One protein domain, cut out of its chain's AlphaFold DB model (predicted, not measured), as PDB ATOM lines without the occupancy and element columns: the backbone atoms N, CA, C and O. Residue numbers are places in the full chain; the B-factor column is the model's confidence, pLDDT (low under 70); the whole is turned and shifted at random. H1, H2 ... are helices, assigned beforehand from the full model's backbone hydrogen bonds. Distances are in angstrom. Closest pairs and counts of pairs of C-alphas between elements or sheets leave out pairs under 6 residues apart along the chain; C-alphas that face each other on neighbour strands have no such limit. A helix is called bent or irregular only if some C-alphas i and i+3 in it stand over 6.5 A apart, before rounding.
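What this domain is: This is residues 162 to 242 of the 377 residues of an uncharacterized protein of Hyphomonas sp (UniProt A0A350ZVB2). The longest helix, H1, crosses one side of a hairpin made by H2 and H3, and the short H4 packs on the hairpin's other side. H2, H3 and H4 stand side by side with their lines within 12 degrees of one another, H3 running opposite ways to H2 and H4 and their centres making a triangle, while H1 is set steeply across H2 and H3. The printed part has 81 residues with four named helices, in the order H1, H2, H3, H4, and no named strand; the class is all helix. It is compact, with a radius of gyration of the C-alphas of 12.1 A, yet elongated in outline, spanning 39 by 24 by 19 A.

Where its parts are: H1, residues 166 to 183, is 25.4 A long and begins at C-alpha 166, (568.288, 352.463, 390.335). H2 holds residues 196 to 206, 15.0 A, and H3 residues 212 to 222, 15.9 A. H2 is neither bent nor irregular, but only just: C-alphas 197 and 200 are 6.3 A apart. H4, residues 234 to 240, is 10.1 A long and ends at C-alpha 240, (575.180, 368.250, 396.190).

How they stand to each other: H1 touches H3 with residues 173 to 181 alone, at a steep tilt of 61 degrees; the closest C-alphas, of Ile 177 and Ala 220, are 5.5 A apart. H1 touches H2 with residues 169 to 173 alone, closest at the C-alphas of Ile 169 and Ile 203, 7.2 A, at a steep tilt of 67 degrees, only just short of about perpendicular. H2 and H3 form a helical hairpin at a shallow tilt of 7 degrees, opposite ways, with the C-alphas of Met 206 and Lys 212 closest at 5.1 A. H4 touches H2 at a shallow tilt of 9 degrees, the same way; the closest C-alphas, of Ala 202 and Ile 236, are 5.9 A apart. H3 and H4 form another helical hairpin, at 12 degrees, with the C-alphas of Phe 215 and Ile 236 closest at 7.3 A. H1 and H4 are apart. Every O i to N i+4 pair is within hydrogen-bond range in H1, H3 and H4, and 6 of 7 are in H2.

The domain as a whole: The C-alphas farthest apart, of Val 162 and Asp 189, are 39.3 A apart. The printed part has no cut. The links H1 to H2 and H3 to H4 are long; H2 to H3 is tight. The mean pLDDT of the printed part is 92.7, and residues 162 to 163 are under 70.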
ATOM      1  N   VAL A 162     562.329 361.971 384.266       63.09
ATOM      2  CA  VAL A 162     563.669 362.590 384.253       63.09
ATOM      3  C   VAL A 162     564.594 361.949 385.293       63.09
ATOM      4  O   VAL A 162     565.810 361.895 385.095       63.09
ATOM      5  N   THR A 163     564.042 361.424 386.389       66.75
ATOM      6  CA  THR A 163     564.812 360.717 387.414       66.75
ATOM      7  C   THR A 163     565.280 359.369 386.900       66.75
ATOM      8  O   THR A 163     564.470 358.542 386.488       66.75
ATOM      9  N   TRP A 164     566.585 359.126 386.961       75.25
ATOM     10  CA  TRP A 164     567.113 357.815 386.620       75.25
ATOM     11  C   TRP A 164     566.678 356.796 387.679       75.25
ATOM     12  O   TRP A 164     566.744 357.063 388.887       75.25
ATOM     13  N   ASP A 165     566.215 355.636 387.217       82.88
ATOM     14  CA  ASP A 165     565.968 354.495 388.088       82.88
ATOM     15  C   ASP A 165     567.283 353.927 388.649       82.88
ATOM     16  O   ASP A 165     568.390 354.305 388.250       82.88
ATOM     17  N   TRP A 166     567.146 353.033 389.629       83.25
ATOM     18  CA  TRP A 166     568.288 352.463 390.335       83.25
ATOM     19  C   TRP A 166     569.208 351.653 389.416       83.25
ATOM     20  O   TRP A 166     570.427 351.796 389.500       83.25
ATOM     21  N   SER A 167     568.636 350.857 388.511       85.81
ATOM     22  CA  SER A 167     569.397 350.016 387.586       85.81
ATOM     23  C   SER A 167     570.268 350.869 386.670       85.81
ATOM     24  O   SER A 167     571.475 350.652 386.581       85.81
ATOM     25  N   ARG A 168     569.689 351.919 386.080       87.62
ATOM     26  CA  ARG A 168     570.401 352.836 385.186       87.62
ATOM     27  C   ARG A 168     571.555 353.553 385.883       87.62
ATOM     28  O   ARG A 168     572.614 353.749 385.289       87.62
ATOM     29  N   ILE A 169     571.371 353.965 387.136       89.38
ATOM     30  CA  ILE A 169     572.434 354.631 387.903       89.38
ATOM     31  C   ILE A 169     573.521 353.646 388.280       89.38
ATOM     32  O   ILE A 169     574.694 354.000 388.203       89.38
ATOM     33  N   GLN A 170     573.158 352.429 388.671       87.25
ATOM     34  CA  GLN A 170     574.129 351.399 389.000       87.25
ATOM     35  C   GLN A 170     574.992 351.055 387.780       87.25
ATOM     36  O   GLN A 170     576.216 351.058 387.890       87.25
ATOM     37  N   GLU A 171     574.379 350.851 386.612       91.19
ATOM     38  CA  GLU A 171     575.089 350.612 385.348       91.19
ATOM     39  C   GLU A 171     576.029 351.769 384.992       91.19
ATOM     40  O   GLU A 171     577.216 351.555 384.737       91.19
ATOM     41  N   TYR A 172     575.528 353.007 385.041       93.50
ATOM     42  CA  TYR A 172     576.347 354.192 384.793       93.50
ATOM     43  C   TYR A 172     577.506 354.316 385.782       93.50
ATOM     44  O   TYR A 172     578.621 354.632 385.375       93.50
ATOM     45  N   THR A 173     577.255 354.068 387.068       93.56
ATOM     46  CA  THR A 173     578.260 354.193 388.129       93.56
ATOM     47  C   THR A 173     579.371 353.173 387.925       93.56
ATOM     48  O   THR A 173     580.540 353.544 387.935       93.56
ATOM     49  N   VAL A 174     579.022 351.905 387.685       94.06
ATOM     50  CA  VAL A 174     580.002 350.837 387.439       94.06
ATOM     51  C   VAL A 174     580.841 351.151 386.201       94.06
ATOM     52  O   VAL A 174     582.067 351.124 386.286       94.06
ATOM     53  N   SER A 175     580.195 351.512 385.089       96.00
ATOM     54  CA  SER A 175     580.883 351.864 383.842       96.00
ATOM     55  C   SER A 175     581.818 353.068 384.023       96.00
ATOM     56  O   SER A 175     582.995 353.006 383.675       96.00
ATOM     57  N   SER A 176     581.332 354.135 384.667       95.31
ATOM     58  CA  SER A 176     582.114 355.355 384.902       95.31
ATOM     59  C   SER A 176     583.312 355.102 385.812       95.31
ATOM     60  O   SER A 176     584.395 355.607 385.544       95.31
ATOM     61  N   ILE A 177     583.151 354.317 386.882       95.19
ATOM     62  CA  ILE A 177     584.259 353.981 387.785       95.19
ATOM     63  C   ILE A 177     585.326 353.172 387.043       95.19
ATOM     64  O   ILE A 177     586.509 353.471 387.180       95.19
ATOM     65  N   GLN A 178     584.930 352.178 386.244       93.38
ATOM     66  CA  GLN A 178     585.871 351.381 385.450       93.38
ATOM     67  C   GLN A 178     586.658 352.253 384.470       93.38
ATOM     68  O   GLN A 178     587.880 352.135 384.385       93.38
ATOM     69  N   GLU A 179     585.971 353.162 383.781       95.12
ATOM     70  CA  GLU A 179     586.594 354.138 382.889       95.12
ATOM     71  C   GLU A 179     587.585 355.040 383.642       95.12
ATOM     72  O   GLU A 179     588.738 355.163 383.237       95.12
ATOM     73  N   ILE A 180     587.177 355.622 384.774       94.69
ATOM     74  CA  ILE A 180     588.021 356.503 385.596       94.69
ATOM     75  C   ILE A 180     589.273 355.773 386.089       94.69
ATOM     76  O   ILE A 180     590.374 356.316 386.014       94.69
ATOM     77  N   LEU A 181     589.130 354.546 386.597       92.00
ATOM     78  CA  LEU A 181     590.263 353.750 387.079       92.00
ATOM     79  C   LEU A 181     591.240 353.416 385.943       92.00
ATOM     80  O   LEU A 181     592.454 353.444 386.161       92.00
ATOM     81  N   ALA A 182     590.727 353.165 384.733       91.06
ATOM     82  CA  ALA A 182     591.545 352.963 383.542       91.06
ATOM     83  C   ALA A 182     592.295 354.247 383.141       91.06
ATOM     84  O   ALA A 182     593.506 354.203 382.937       91.06
ATOM     85  N   ILE A 183     591.613 355.398 383.114       92.50
ATOM     86  CA  ILE A 183     592.210 356.717 382.827       92.50
ATOM     87  C   ILE A 183     593.313 357.057 383.842       92.50
ATOM     88  O   ILE A 183     594.395 357.519 383.474       92.50
ATOM     89  N   ARG A 184     593.074 356.773 385.127       91.19
ATOM     90  CA  ARG A 184     594.043 356.982 386.216       91.19
ATOM     91  C   ARG A 184     595.196 355.979 386.212       91.19
ATOM     92  O   ARG A 184     596.174 356.203 386.921       91.19
ATOM     93  N   THR A 185     595.104 354.905 385.424       90.56
ATOM     94  CA  THR A 185     596.102 353.823 385.366       90.56
ATOM     95  C   THR A 185     596.418 353.275 386.768       90.56
ATOM     96  O   THR A 185     597.578 353.113 387.149       90.56
ATOM     97  N   VAL A 186     595.379 353.039 387.582       87.19
ATOM     98  CA  VAL A 186     595.555 352.534 388.955       87.19
ATOM     99  C   VAL A 186     596.042 351.082 388.891       87.19
ATOM    100  O   VAL A 186     595.358 350.246 388.293       87.19
ATOM    101  N   PRO A 187     597.204 350.745 389.479       88.94
ATOM    102  CA  PRO A 187     597.729 349.394 389.401       88.94
ATOM    103  C   PRO A 187     596.912 348.440 390.300       88.94
ATOM    104  O   PRO A 187     596.370 348.875 391.323       88.94
ATOM    105  N   PRO A 188     596.788 347.145 389.944       89.00
ATOM    106  CA  PRO A 188     595.902 346.214 390.650       89.00
ATOM    107  C   PRO A 188     596.215 346.030 392.141       89.00
ATOM    108  O   PRO A 188     595.309 345.779 392.927       89.00
ATOM    109  N   ASP A 189     597.479 346.174 392.539       91.50
ATOM    110  CA  ASP A 189     597.955 346.066 393.924       91.50
ATOM    111  C   ASP A 189     597.524 347.244 394.812       91.50
ATOM    112  O   ASP A 189     597.453 347.106 396.031       91.50
ATOM    113  N   ARG A 190     597.190 348.389 394.206       91.00
ATOM    114  CA  ARG A 190     596.625 349.554 394.897       91.00
ATOM    115  C   ARG A 190     595.102 349.567 394.937       91.00
ATOM    116  O   ARG A 190     594.546 350.452 395.590       91.00
ATOM    117  N   MET A 191     594.446 348.654 394.225       93.31
ATOM    118  CA  MET A 191     592.999 348.653 394.059       93.31
ATOM    119  C   MET A 191     592.303 347.964 395.234       93.31
ATOM    120  O   MET A 191     592.641 346.845 395.615       93.31
ATOM    121  N   THR A 192     591.288 348.619 395.786       93.75
ATOM    122  CA  THR A 192     590.478 348.120 396.902       93.75
ATOM    123  C   THR A 192     588.990 348.174 396.573       93.75
ATOM    124  O   THR A 192     588.552 348.799 395.605       93.75
ATOM    125  N   SER A 193     588.175 347.495 397.386       93.88
ATOM    126  CA  SER A 193     586.721 347.654 397.326       93.88
ATOM    127  C   SER A 193     586.317 349.083 397.714       93.88
ATOM    128  O   SER A 193     586.914 349.633 398.644       93.88
ATOM    129  N   PRO A 194     585.276 349.661 397.089       95.06
ATOM    130  CA  PRO A 194     584.825 351.004 397.423       95.06
ATOM    131  C   PRO A 194     584.340 351.081 398.872       95.06
ATOM    132  O   PRO A 194     583.718 350.155 399.400       95.06
ATOM    133  N   ARG A 195     584.580 352.228 399.503       96.12
ATOM    134  CA  ARG A 195     584.114 352.513 400.862       96.12
ATOM    135  C   ARG A 195     582.601 352.725 400.869       96.12
ATOM    136  O   ARG A 195     582.103 353.680 400.276       96.12
ATOM    137  N   LEU A 196     581.859 351.834 401.528       95.31
ATOM    138  CA  LEU A 196     580.390 351.827 401.479       95.31
ATOM    139  C   LEU A 196     579.744 353.047 402.152       95.31
ATOM    140  O   LEU A 196     578.685 353.484 401.706       95.31
ATOM    141  N   ASP A 197     580.395 353.626 403.165       95.75
ATOM    142  CA  ASP A 197     579.981 354.872 403.829       95.75
ATOM    143  C   ASP A 197     579.970 356.080 402.880       95.75
ATOM    144  O   ASP A 197     579.242 357.039 403.120       95.75
ATOM    145  N   ILE A 198     580.729 356.017 401.780       97.12
ATOM    146  CA  ILE A 198     580.773 357.053 400.740       97.12
ATOM    147  C   ILE A 198     580.001 356.607 399.494       97.12
ATOM    148  O   ILE A 198     579.215 357.373 398.939       97.12
ATOM    149  N   ALA A 199     580.190 355.363 399.054       95.62
ATOM    150  CA  ALA A 199     579.613 354.862 397.814       95.62
ATOM    151  C   ALA A 199     578.082 354.841 397.843       95.62
ATOM    152  O   ALA A 199     577.455 355.295 396.887       95.62
ATOM    153  N   ILE A 200     577.471 354.373 398.937       94.75
ATOM    154  CA  ILE A 200     576.008 354.274 399.028       94.75
ATOM    155  C   ILE A 200     575.362 355.672 398.968       94.75
ATOM    156  O   ILE A 200     574.539 355.890 398.073       94.75
ATOM    157  N   PRO A 201     575.750 356.655 399.812       95.75
ATOM    158  CA  PRO A 201     575.151 357.988 399.742       95.75
ATOM    159  C   PRO A 201     575.482 358.746 398.449       95.75
ATOM    160  O   PRO A 201     574.666 359.540 397.980       95.75
ATOM    161  N   ALA A 202     576.657 358.514 397.848       96.31
ATOM    162  CA  ALA A 202     577.021 359.117 396.567       96.31
ATOM    163  C   ALA A 202     576.108 358.629 395.431       96.31
ATOM    164  O   ALA A 202     575.580 359.448 394.681       96.31
ATOM    165  N   ILE A 203     575.869 357.317 395.328       94.38
ATOM    166  CA  ILE A 203     574.966 356.731 394.321       94.38
ATOM    167  C   ILE A 203     573.541 357.273 394.491       94.38
ATOM    168  O   ILE A 203     572.883 357.624 393.511       94.38
ATOM    169  N   GLU A 204     573.069 357.406 395.731       92.44
ATOM    170  CA  GLU A 204     571.767 358.013 396.006       92.44
ATOM    171  C   GLU A 204     571.708 359.480 395.548       92.44
ATOM    172  O   GLU A 204     570.742 359.895 394.905       92.44
ATOM    173  N   ALA A 205     572.759 360.261 395.806       93.12
ATOM    174  CA  ALA A 205     572.848 361.658 395.385       93.12
ATOM    175  C   ALA A 205     572.889 361.826 393.852       93.12
ATOM    176  O   ALA A 205     572.291 362.762 393.308       93.12
ATOM    177  N   MET A 206     573.541 360.901 393.136       92.00
ATOM    178  CA  MET A 206     573.631 360.913 391.669       92.00
ATOM    179  C   MET A 206     572.263 360.875 390.978       92.00
ATOM    180  O   MET A 206     572.135 361.379 389.858       92.00
ATOM    181  N   ARG A 207     571.228 360.338 391.641       86.38
ATOM    182  CA  ARG A 207     569.852 360.276 391.114       86.38
ATOM    183  C   ARG A 207     569.324 361.633 390.664       86.38
ATOM    184  O   ARG A 207     568.597 361.710 389.675       86.38
ATOM    185  N   TYR A 208     569.708 362.688 391.379       82.56
ATOM    186  CA  TYR A 208     569.147 364.028 391.207       82.56
ATOM    187  C   TYR A 208     570.204 365.086 390.878       82.56
ATOM    188  O   TYR A 208     569.849 366.175 390.437       82.56
ATOM    189  N   SER A 209     571.492 364.784 391.059       87.50
ATOM    190  CA  SER A 209     572.564 365.740 390.778       87.50
ATOM    191  C   SER A 209     572.945 365.795 389.296       87.50
ATOM    192  O   SER A 209     572.919 364.785 388.584       87.50
ATOM    193  N   GLY A 210     573.348 366.983 388.839       88.00
ATOM    194  CA  GLY A 210     574.016 367.184 387.550       88.00
ATOM    195  C   GLY A 210     575.480 366.730 387.537       88.00
ATOM    196  O   GLY A 210     576.029 366.536 386.460       88.00
ATOM    197  N   LEU A 211     576.086 366.500 388.708       95.25
ATOM    198  CA  LEU A 211     577.510 366.182 388.887       95.25
ATOM    199  C   LEU A 211     577.773 364.673 389.039       95.25
ATOM    200  O   LEU A 211     578.467 364.217 389.949       95.25
ATOM    201  N   LYS A 212     577.135 363.854 388.191       94.88
ATOM    202  CA  LYS A 212     577.209 362.381 388.293       94.88
ATOM    203  C   LYS A 212     578.636 361.855 388.106       94.88
ATOM    204  O   LYS A 212     579.019 360.893 388.769       94.88
ATOM    205  N   ARG A 213     579.417 362.496 387.230       95.88
ATOM    206  CA  ARG A 213     580.807 362.117 386.955       95.88
ATOM    207  C   ARG A 213     581.695 362.365 388.172       95.88
ATOM    208  O   ARG A 213     582.503 361.513 388.515       95.88
ATOM    209  N   GLU A 214     581.492 363.476 388.864       97.62
ATOM    210  CA  GLU A 214     582.250 363.881 390.043       97.62
ATOM    211  C   GLU A 214     581.956 362.974 391.247       97.62
ATOM    212  O   GLU A 214     582.860 362.615 392.002       97.62
ATOM    213  N   PHE A 215     580.710 362.507 391.396       97.56
ATOM    214  CA  PHE A 215     580.406 361.448 392.363       97.56
ATOM    215  C   PHE A 215     581.102 360.129 392.006       97.56
ATOM    216  O   PHE A 215     581.621 359.462 392.898       97.56
ATOM    217  N   ALA A 216     581.145 359.743 390.725       97.12
ATOM    218  CA  ALA A 216     581.874 358.546 390.302       97.12
ATOM    219  C   ALA A 216     583.388 358.677 390.561       97.12
ATOM    220  O   ALA A 216     584.000 357.721 391.034       97.12
ATOM    221  N   LEU A 217     583.971 359.864 390.340       97.62
ATOM    222  CA  LEU A 217     585.362 360.182 390.692       97.62
ATOM    223  C   LEU A 217     585.613 360.020 392.192       97.62
ATOM    224  O   LEU A 217     586.591 359.378 392.574       97.62
ATOM    225  N   LEU A 218     584.709 360.521 393.043       98.00
ATOM    226  CA  LEU A 218     584.808 360.345 394.491       98.00
ATOM    227  C   LEU A 218     584.806 358.861 394.880       98.00
ATOM    228  O   LEU A 218     585.670 358.432 395.643       98.00
ATOM    229  N   ILE A 219     583.884 358.060 394.333       97.56
ATOM    230  CA  ILE A 219     583.828 356.619 394.624       97.56
ATOM    231  C   ILE A 219     585.106 355.924 394.145       97.56
ATOM    232  O   ILE A 219     585.707 355.174 394.914       97.56
ATOM    233  N   ALA A 220     585.562 356.207 392.923       96.81
ATOM    234  CA  ALA A 220     586.804 355.655 392.387       96.81
ATOM    235  C   ALA A 220     588.020 356.029 393.252       96.81
ATOM    236  O   ALA A 220     588.903 355.204 393.464       96.81
ATOM    237  N   SER A 221     588.045 357.237 393.822       96.81
ATOM    238  CA  SER A 221     589.095 357.663 394.755       96.81
ATOM    239  C   SER A 221     589.108 356.852 396.053       96.81
ATOM    240  O   SER A 221     590.174 356.647 396.616       96.81
ATOM    241  N   THR A 222     587.967 356.317 396.505       96.81
ATOM    242  CA  THR A 222     587.943 355.394 397.659       96.81
ATOM    243  C   THR A 222     588.522 354.010 397.351       96.81
ATOM    244  O   THR A 222     588.840 353.271 398.280       96.81
ATOM    245  N   MET A 223     588.635 353.656 396.066       95.44
ATOM    246  CA  MET A 223     589.140 352.364 395.585       95.44
ATOM    247  C   MET A 223     590.641 352.379 395.278       95.44
ATOM    248  O   MET A 223     591.205 351.345 394.938       95.44
ATOM    249  N   ASP A 224     591.289 353.541 395.351       94.44
ATOM    250  CA  ASP A 224     592.726 353.692 395.150       94.44
ATOM    251  C   ASP A 224     593.380 354.002 396.493       94.44
ATOM    252  O   ASP A 224     593.160 355.069 397.061       94.44
ATOM    253  N   THR A 225     594.215 353.094 396.995       93.44
ATOM    254  CA  THR A 225     594.933 353.266 398.274       93.44
ATOM    255  C   THR A 225     595.729 354.571 398.382       93.44
ATOM    256  O   THR A 225     595.943 355.047 399.490       93.44
ATOM    257  N   SER A 226     596.128 355.193 397.266       92.44
ATOM    258  CA  SER A 226     596.819 356.495 397.278       92.44
ATOM    259  C   SER A 226     595.905 357.710 397.504       92.44
ATOM    260  O   SER A 226     596.402 358.807 397.761       92.44
ATOM    261  N   LEU A 227     594.583 357.533 397.394       93.88
ATOM    262  CA  LEU A 227     593.558 358.576 397.537       93.88
ATOM    263  C   LEU A 227     592.487 358.226 398.580       93.88
ATOM    264  O   LEU A 227     591.723 359.104 398.978       93.88
ATOM    265  N   ALA A 228     592.405 356.968 399.011       93.44
ATOM    266  CA  ALA A 228     591.331 356.468 399.864       93.44
ATOM    267  C   ALA A 228     591.242 357.187 401.221       93.44
ATOM    268  O   ALA A 228     590.134 357.357 401.743       93.44
ATOM    269  N   ASP A 229     592.384 357.632 401.749       93.06
ATOM    270  CA  ASP A 229     592.475 358.414 402.987       93.06
ATOM    271  C   ASP A 229     592.070 359.884 402.781       93.06
ATOM    272  O   ASP A 229     591.491 360.495 403.680       93.06
ATOM    273  N   ASP A 230     592.297 360.433 401.582       95.06
ATOM    274  CA  ASP A 230     591.886 361.795 401.214       95.06
ATOM    275  C   ASP A 230     590.376 361.870 400.901       95.06
ATOM    276  O   ASP A 230     589.755 362.932 401.013       95.06
ATOM    277  N   ALA A 231     589.759 360.747 400.518       96.06
ATOM    278  CA  ALA A 231     588.340 360.668 400.197       96.06
ATOM    279  C   ALA A 231     587.469 360.835 401.458       96.06
ATOM    280  O   ALA A 231     587.320 359.924 402.280       96.06
ATOM    281  N   HIS A 232     586.854 362.013 401.590       96.81
ATOM    282  CA  HIS A 232     586.105 362.404 402.781       96.81
ATOM    283  C   HIS A 232     584.576 362.317 402.581       96.81
ATOM    284  O   HIS A 232     584.062 362.825 401.580       96.81
ATOM    285  N   PRO A 233     583.796 361.774 403.544       97.06
ATOM    286  CA  PRO A 233     582.336 361.657 403.419       97.06
ATOM    287  C   PRO A 233     581.605 362.985 403.177       97.06
ATOM    288  O   PRO A 233     580.600 363.025 402.469       97.06
ATOM    289  N   SER A 234     582.119 364.102 403.704       97.31
ATOM    290  CA  SER A 234     581.505 365.421 403.483       97.31
ATOM    291  C   SER A 234     581.536 365.870 402.021       97.31
ATOM    292  O   SER A 234     580.757 366.745 401.651       97.31
ATOM    293  N   PHE A 235     582.406 365.300 401.180       98.19
ATOM    294  CA  PHE A 235     582.475 365.652 399.762       98.19
ATOM    295  C   PHE A 235     581.179 365.323 399.023       98.19
ATOM    296  O   PHE A 235     580.842 366.014 398.067       98.19
ATOM    297  N   ILE A 236     580.398 364.358 399.520       97.62
ATOM    298  CA  ILE A 236     579.051 364.074 399.017       97.62
ATOM    299  C   ILE A 236     578.154 365.307 399.170       97.62
ATOM    300  O   ILE A 236     577.492 365.723 398.221       97.62
ATOM    301  N   GLU A 237     578.154 365.914 400.356       97.06
ATOM    302  CA  GLU A 237     577.330 367.087 400.653       97.06
ATOM    303  C   GLU A 237     577.821 368.335 399.926       97.06
ATOM    304  O   GLU A 237     577.006 369.159 399.516       97.06
ATOM    305  N   ILE A 238     579.133 368.452 399.714       98.00
ATOM    306  CA  ILE A 238     579.717 369.521 398.900       98.00
ATOM    307  C   ILE A 238     579.260 369.374 397.449       98.00
ATOM    308  O   ILE A 238     578.699 370.317 396.905       98.00
ATOM    309  N   LEU A 239     579.396 368.191 396.839       98.00
ATOM    310  CA  LEU A 239     578.963 367.947 395.457       98.00
ATOM    311  C   LEU A 239     577.465 368.198 395.247       98.00
ATOM    312  O   LEU A 239     577.068 368.705 394.203       98.00
ATOM    313  N   LYS A 240     576.616 367.906 396.241       96.06
ATOM    314  CA  LYS A 240     575.180 368.250 396.190       96.06
ATOM    315  C   LYS A 240     574.919 369.763 396.135       96.06
ATOM    316  O   LYS A 240     573.843 370.170 395.706       96.06
ATOM    317  N   GLN A 241     575.868 370.578 396.589       96.00
ATOM    318  CA  GLN A 241     575.761 372.035 396.705       96.00
ATOM    319  C   GLN A 241     576.526 372.787 395.605       96.00
ATOM    320  O   GLN A 241     576.595 374.015 395.671       96.00
ATOM    321  N   LEU A 242     577.102 372.077 394.626       96.88
ATOM    322  CA  LEU A 242     577.860 372.670 393.526       96.88
ATOM    323  C   LEU A 242     577.121 372.597 392.189       96.88
ATOM    324  O   LEU A 242     576.340 371.691 391.896       96.88
TER     325      LEU A 242